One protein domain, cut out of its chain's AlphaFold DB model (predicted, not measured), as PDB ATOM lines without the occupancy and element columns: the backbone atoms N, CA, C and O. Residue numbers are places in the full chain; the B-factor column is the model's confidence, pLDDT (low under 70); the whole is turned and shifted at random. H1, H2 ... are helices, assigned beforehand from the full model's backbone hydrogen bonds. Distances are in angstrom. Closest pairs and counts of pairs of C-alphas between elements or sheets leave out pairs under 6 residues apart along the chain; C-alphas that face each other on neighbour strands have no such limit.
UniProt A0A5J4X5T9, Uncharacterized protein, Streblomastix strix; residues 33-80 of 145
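AT A GLANCE: This is residues 33 to 80 of the 145 residues of an uncharacterized protein of Streblomastix strix (UniProt A0A5J4X5T9). What is the shape? A long helix, H1, leads into a long link that folds back, and H2 packs on H1 with residues 65 to 69 alone, then slants away. Residues 71 to 80 stick out. What builds it? The printed part has 48 residues with two named helices, H1 then H2, and no named strand: all helix. It is loose, with a radius of gyration of the C-alphas of 12.7 A, and spans 38 by 22 by 17 A.

HOW THE PARTS SIT: Where do the helices meet? H1, residues 33 to 52, touches H2, residues 64 to 79, with residues 36 to 43 alone. Their closest C-alphas, those of Tyr 39 and Ile 66, are 6.4 A apart. How do they run? They run opposite ways at a steep tilt of 60 degrees. Are the backbones bonded? In H1 every O i to N i+4 pair is within hydrogen-bond range; in H2, 10 of 12 are.

IN THESE COORDINATES: Where does H1 begin? It begins at C-alpha 33, (-17.860, -13.919, -20.496), and measures 28.8 A. Where does H2 end? It measures 23.7 A and ends at C-alpha 79, (-17.352, -3.389, -3.867).

THE WHOLE: How is it joined? The printed part has no cut, and 11 residues make the long link. Where is confidence low? The model's pLDDT is under 70 at residues 33 to 36, 53 to 60 and 62.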
ATOM      1  N   THR A  33     -17.931 -12.443 -20.579       53.66
ATOM      2  CA  THR A  33     -17.860 -13.919 -20.496       53.66
ATOM      3  C   THR A  33     -16.769 -14.511 -21.393       53.66
ATOM      4  O   THR A  33     -16.094 -15.466 -21.009       53.66
ATOM      5  N   THR A  34     -16.563 -13.941 -22.584       58.41
ATOM      6  CA  THR A  34     -15.585 -14.456 -23.555       58.41
ATOM      7  C   THR A  34     -14.171 -13.987 -23.222       58.41
ATOM      8  O   THR A  34     -13.249 -14.800 -23.222       58.41
ATOM      9  N   GLU A  35     -13.994 -12.714 -22.867       61.88
ATOM     10  CA  GLU A  35     -12.686 -12.142 -22.518       61.88
ATOM     11  C   GLU A  35     -12.128 -12.716 -21.210       61.88
ATOM     12  O   GLU A  35     -10.985 -13.174 -21.194       61.88
ATOM     13  N   ALA A  36     -12.944 -12.843 -20.156       61.31
ATOM     14  CA  ALA A  36     -12.514 -13.490 -18.912       61.31
ATOM     15  C   ALA A  36     -12.069 -14.946 -19.147       61.31
ATOM     16  O   ALA A  36     -11.081 -15.409 -18.572       61.31
ATOM     17  N   SER A  37     -12.742 -15.665 -20.057       70.94
ATOM     18  CA  SER A  37     -12.357 -17.035 -20.423       70.94
ATOM     19  C   SER A  37     -11.009 -17.112 -21.156       70.94
ATOM     20  O   SER A  37     -10.298 -18.110 -21.031       70.94
ATOM     21  N   LEU A  38     -10.634 -16.068 -21.905       76.94
ATOM     22  CA  LEU A  38      -9.344 -15.979 -22.595       76.94
ATOM     23  C   LEU A  38      -8.207 -15.692 -21.610       76.94
ATOM     24  O   LEU A  38      -7.158 -16.332 -21.697       76.94
ATOM     25  N   TYR A  39      -8.425 -14.809 -20.632       73.31
ATOM     26  CA  TYR A  39      -7.431 -14.513 -19.597       73.31
ATOM     27  C   TYR A  39      -7.160 -15.703 -18.675       73.31
ATOM     28  O   TYR A  39      -6.003 -15.980 -18.357       73.31
ATOM     29  N   LEU A  40      -8.200 -16.457 -18.306       75.94
ATOM     30  CA  LEU A  40      -8.054 -17.698 -17.538       75.94
ATOM     31  C   LEU A  40      -7.219 -18.739 -18.293       75.94
ATOM     32  O   LEU A  40      -6.261 -19.276 -17.741       75.94
ATOM     33  N   LYS A  41      -7.497 -18.945 -19.587       83.88
ATOM     34  CA  LYS A  41      -6.702 -19.844 -20.442       83.88
ATOM     35  C   LYS A  41      -5.239 -19.415 -20.543       83.88
ATOM     36  O   LYS A  41      -4.353 -20.269 -20.554       83.88
ATOM     37  N   LEU A  42      -4.981 -18.109 -20.624       81.12
ATOM     38  CA  LEU A  42      -3.621 -17.578 -20.663       81.12
ATOM     39  C   LEU A  42      -2.884 -17.860 -19.345       81.12
ATOM     40  O   LEU A  42      -1.768 -18.370 -19.385       81.12
ATOM     41  N   MET A  43      -3.527 -17.622 -18.196       76.88
ATOM     42  CA  MET A  43      -2.971 -17.941 -16.873       76.88
ATOM     43  C   MET A  43      -2.667 -19.432 -16.703       76.88
ATOM     44  O   MET A  43      -1.570 -19.784 -16.266       76.88
ATOM     45  N   ASP A  44      -3.599 -20.308 -17.076       81.44
ATOM     46  CA  ASP A  44      -3.420 -21.758 -16.953       81.44
ATOM     47  C   ASP A  44      -2.285 -22.267 -17.849       81.44
ATOM     48  O   ASP A  44      -1.491 -23.118 -17.436       81.44
ATOM     49  N   SER A  45      -2.147 -21.698 -19.050       82.12
ATOM     50  CA  SER A  45      -1.034 -21.983 -19.957       82.12
ATOM     51  C   SER A  45       0.307 -21.532 -19.369       82.12
ATOM     52  O   SER A  45       1.252 -22.321 -19.308       82.12
ATOM     53  N   THR A  46       0.396 -20.300 -18.849       74.75
ATOM     54  CA  THR A  46       1.620 -19.792 -18.208       74.75
ATOM     55  C   THR A  46       2.013 -20.638 -16.995       74.75
ATOM     56  O   THR A  46       3.182 -20.998 -16.849       74.75
ATOM     57  N   LYS A  47       1.040 -21.038 -16.167       76.19
ATOM     58  CA  LYS A  47       1.252 -21.903 -14.999       76.19
ATOM     59  C   LYS A  47       1.729 -23.302 -15.392       76.19
ATOM     60  O   LYS A  47       2.642 -23.834 -14.767       76.19
ATOM     61  N   THR A  48       1.144 -23.879 -16.441       80.44
ATOM     62  CA  THR A  48       1.533 -25.195 -16.973       80.44
ATOM     63  C   THR A  48       2.953 -25.160 -17.536       80.44
ATOM     64  O   THR A  48       3.745 -26.060 -17.268       80.44
ATOM     65  N   ASN A  49       3.318 -24.091 -18.245       76.00
ATOM     66  CA  ASN A  49       4.673 -23.903 -18.760       76.00
ATOM     67  C   ASN A  49       5.705 -23.741 -17.635       76.00
ATOM     68  O   ASN A  49       6.761 -24.367 -17.693       76.00
ATOM     69  N   ALA A  50       5.390 -22.968 -16.590       70.38
ATOM     70  CA  ALA A  50       6.253 -22.832 -15.416       70.38
ATOM     71  C   ALA A  50       6.436 -24.172 -14.680       70.38
ATOM     72  O   ALA A  50       7.550 -24.530 -14.304       70.38
ATOM     73  N   LEU A  51       5.360 -24.954 -14.537       73.19
ATOM     74  CA  LEU A  51       5.399 -26.281 -13.917       73.19
ATOM     75  C   LEU A  51       6.241 -27.279 -14.730       73.19
ATOM     76  O   LEU A  51       7.016 -28.047 -14.162       73.19
ATOM     77  N   ASN A  52       6.135 -27.233 -16.059       73.50
ATOM     78  CA  ASN A  52       6.925 -28.077 -16.956       73.50
ATOM     79  C   ASN A  52       8.422 -27.710 -16.956       73.50
ATOM     80  O   ASN A  52       9.253 -28.580 -17.210       73.50
ATOM     81  N   ASN A  53       8.779 -26.464 -16.622       69.19
ATOM     82  CA  ASN A  53      10.165 -25.984 -16.553       69.19
ATOM     83  C   ASN A  53      10.846 -26.222 -15.181       69.19
ATOM     84  O   ASN A  53      11.856 -25.609 -14.861       69.19
ATOM     85  N   LYS A  54      10.318 -27.153 -14.374       60.16
ATOM     86  CA  LYS A  54      10.866 -27.680 -13.103       60.16
ATOM     87  C   LYS A  54      11.014 -26.716 -11.918       60.16
ATOM     88  O   LYS A  54      10.996 -27.214 -10.794       60.16
ATOM     89  N   ASP A  55      11.042 -25.399 -12.103       58.00
ATOM     90  CA  ASP A  55      11.239 -24.450 -10.999       58.00
ATOM     91  C   ASP A  55      10.022 -23.550 -10.748       58.00
ATOM     92  O   ASP A  55       9.977 -22.375 -11.091       58.00
ATOM     93  N   TRP A  56       9.040 -24.080 -10.010       61.34
ATOM     94  CA  TRP A  56       7.939 -23.288  -9.430       61.34
ATOM     95  C   TRP A  56       8.419 -22.210  -8.437       61.34
ATOM     96  O   TRP A  56       7.634 -21.359  -8.022       61.34
ATOM     97  N   ARG A  57       9.689 -22.291  -8.012       61.28
ATOM     98  CA  ARG A  57      10.348 -21.343  -7.105       61.28
ATOM     99  C   ARG A  57      10.840 -20.080  -7.813       61.28
ATOM    100  O   ARG A  57      11.179 -19.122  -7.123       61.28
ATOM    101  N   GLU A  58      10.897 -20.069  -9.144       65.75
ATOM    102  CA  GLU A  58      11.218 -18.860  -9.897       65.75
ATOM    103  C   GLU A  58      10.005 -17.927  -9.968       65.75
ATOM    104  O   GLU A  58       8.857 -18.356 -10.099       65.75
ATOM    105  N   ASN A  59      10.262 -16.620  -9.865       66.06
ATOM    106  CA  ASN A  59       9.223 -15.601  -9.955       66.06
ATOM    107  C   ASN A  59       8.544 -15.683 -11.328       66.06
ATOM    108  O   ASN A  59       9.124 -15.287 -12.340       66.06
ATOM    109  N   MET A  60       7.304 -16.165 -11.362       69.31
ATOM    110  CA  MET A  60       6.493 -16.126 -12.574       69.31
ATOM    111  C   MET A  60       6.222 -14.663 -12.933       69.31
ATOM    112  O   MET A  60       5.650 -13.927 -12.131       69.31
ATOM    113  N   ILE A  61       6.611 -14.246 -14.138       72.50
ATOM    114  CA  ILE A  61       6.252 -12.936 -14.687       72.50
ATOM    115  C   ILE A  61       4.917 -13.111 -15.421       72.50
ATOM    116  O   ILE A  61       4.906 -13.694 -16.509       72.50
ATOM    117  N   PRO A  62       3.778 -12.677 -14.851       68.38
ATOM    118  CA  PRO A  62       2.508 -12.787 -15.547       68.38
ATOM    119  C   PRO A  62       2.466 -11.813 -16.742       68.38
ATOM    120  O   PRO A  62       3.012 -10.707 -16.658       68.38
ATOM    121  N   PRO A  63       1.798 -12.196 -17.844       76.94
ATOM    122  CA  PRO A  63       1.450 -11.288 -18.933       76.94
ATOM    123  C   PRO A  63       0.804  -9.990 -18.437       76.94
ATOM    124  O   PRO A  63      -0.009  -9.996 -17.508       76.94
ATOM    125  N   LYS A  64       1.151  -8.865 -19.074       79.69
ATOM    126  CA  LYS A  64       0.727  -7.524 -18.643       79.69
ATOM    127  C   LYS A  64      -0.797  -7.372 -18.653       79.69
ATOM    128  O   LYS A  64      -1.365  -6.651 -17.836       79.69
ATOM    129  N   GLU A  65      -1.441  -8.072 -19.572       76.38
ATOM    130  CA  GLU A  65      -2.872  -8.059 -19.828       76.38
ATOM    131  C   GLU A  65      -3.669  -8.631 -18.644       76.38
ATOM    132  O   GLU A  65      -4.762  -8.156 -18.349       76.38
ATOM    133  N   ILE A  66      -3.086  -9.571 -17.888       77.75
ATOM    134  CA  ILE A  66      -3.722 -10.172 -16.705       77.75
ATOM    135  C   ILE A  66      -3.811  -9.169 -15.551       77.75
ATOM    136  O   ILE A  66      -4.756  -9.224 -14.766       77.75
ATOM    137  N   PHE A  67      -2.875  -8.217 -15.444       81.75
ATOM    138  CA  PHE A  67      -2.928  -7.223 -14.370       81.75
ATOM    139  C   PHE A  67      -4.187  -6.361 -14.446       81.75
ATOM    140  O   PHE A  67      -4.762  -6.058 -13.406       81.75
ATOM    141  N   HIS A  68      -4.630  -5.986 -15.650       80.94
ATOM    142  CA  HIS A  68      -5.837  -5.176 -15.814       80.94
ATOM    143  C   HIS A  68      -7.069  -5.891 -15.248       80.94
ATOM    144  O   HIS A  68      -7.808  -5.324 -14.445       80.94
ATOM    145  N   GLU A  69      -7.215  -7.166 -15.602       81.44
ATOM    146  CA  GLU A  69      -8.299  -8.028 -15.144       81.44
ATOM    147  C   GLU A  69      -8.231  -8.240 -13.621       81.44
ATOM    148  O   GLU A  69      -9.231  -8.090 -12.925       81.44
ATOM    149  N   LEU A  70      -7.040  -8.485 -13.060       83.94
ATOM    150  CA  LEU A  70      -6.854  -8.619 -11.608       83.94
ATOM    151  C   LEU A  70      -7.253  -7.352 -10.839       83.94
ATOM    152  O   LEU A  70      -7.911  -7.455  -9.804       83.94
ATOM    153  N   TYR A  71      -6.897  -6.162 -11.335       86.38
ATOM    154  CA  TYR A  71      -7.308  -4.897 -10.717       86.38
ATOM    155  C   TYR A  71      -8.822  -4.680 -10.806       86.38
ATOM    156  O   TYR A  71      -9.431  -4.189  -9.851       86.38
ATOM    157  N   LEU A  72      -9.442  -5.079 -11.919       85.69
ATOM    158  CA  LEU A  72     -10.892  -5.057 -12.078       85.69
ATOM    159  C   LEU A  72     -11.563  -5.970 -11.040       85.69
ATOM    160  O   LEU A  72     -12.417  -5.505 -10.286       85.69
ATOM    161  N   TRP A  73     -11.128  -7.230 -10.935       84.81
ATOM    162  CA  TRP A  73     -11.654  -8.194  -9.963       84.81
ATOM    163  C   TRP A  73     -11.416  -7.762  -8.520       84.81
ATOM    164  O   TRP A  73     -12.309  -7.909  -7.691       84.81
ATOM    165  N   GLN A  74     -10.268  -7.157  -8.212       86.25
ATOM    166  CA  GLN A  74     -10.021  -6.569  -6.899       86.25
ATOM    167  C   GLN A  74     -11.048  -5.473  -6.586       86.25
ATOM    168  O   GLN A  74     -11.623  -5.459  -5.500       86.25
ATOM    169  N   GLY A  75     -11.326  -4.586  -7.544       88.50
ATOM    170  CA  GLY A  75     -12.359  -3.562  -7.405       88.50
ATOM    171  C   GLY A  75     -13.762  -4.147  -7.238       88.50
ATOM    172  O   GLY A  75     -14.541  -3.634  -6.438       88.50
ATOM    173  N   VAL A  76     -14.078  -5.231  -7.952       86.69
ATOM    174  CA  VAL A  76     -15.348  -5.962  -7.818       86.69
ATOM    175  C   VAL A  76     -15.468  -6.581  -6.427       86.69
ATOM    176  O   VAL A  76     -16.494  -6.389  -5.789       86.69
ATOM    177  N   ILE A  77     -14.423  -7.245  -5.923       84.12
ATOM    178  CA  ILE A  77     -14.404  -7.864  -4.589       84.12
ATOM    179  C   ILE A  77     -14.551  -6.805  -3.493       84.12
ATOM    180  O   ILE A  77     -15.357  -6.983  -2.589       84.12
ATOM    181  N   VAL A  78     -13.828  -5.684  -3.586       86.19
ATOM    182  CA  VAL A  78     -13.918  -4.591  -2.597       86.19
ATOM    183  C   VAL A  78     -15.311  -3.957  -2.579       86.19
ATOM    184  O   VAL A  78     -15.788  -3.537  -1.529       86.19
ATOM    185  N   LYS A  79     -15.973  -3.882  -3.739       85.69
ATOM    186  CA  LYS A  79     -17.352  -3.389  -3.867       85.69
ATOM    187  C   LYS A  79     -18.405  -4.442  -3.537       85.69
ATOM    188  O   LYS A  79     -19.575  -4.087  -3.402       85.69
ATOM    189  N   ASN A  80     -18.019  -5.711  -3.447       82.56
ATOM    190  CA  ASN A  80     -18.922  -6.790  -3.106       82.56
ATOM    191  C   ASN A  80     -19.235  -6.681  -1.613       82.56
ATOM    192  O   ASN A  80     -18.494  -7.162  -0.760       82.56
TER     193      ASN A  80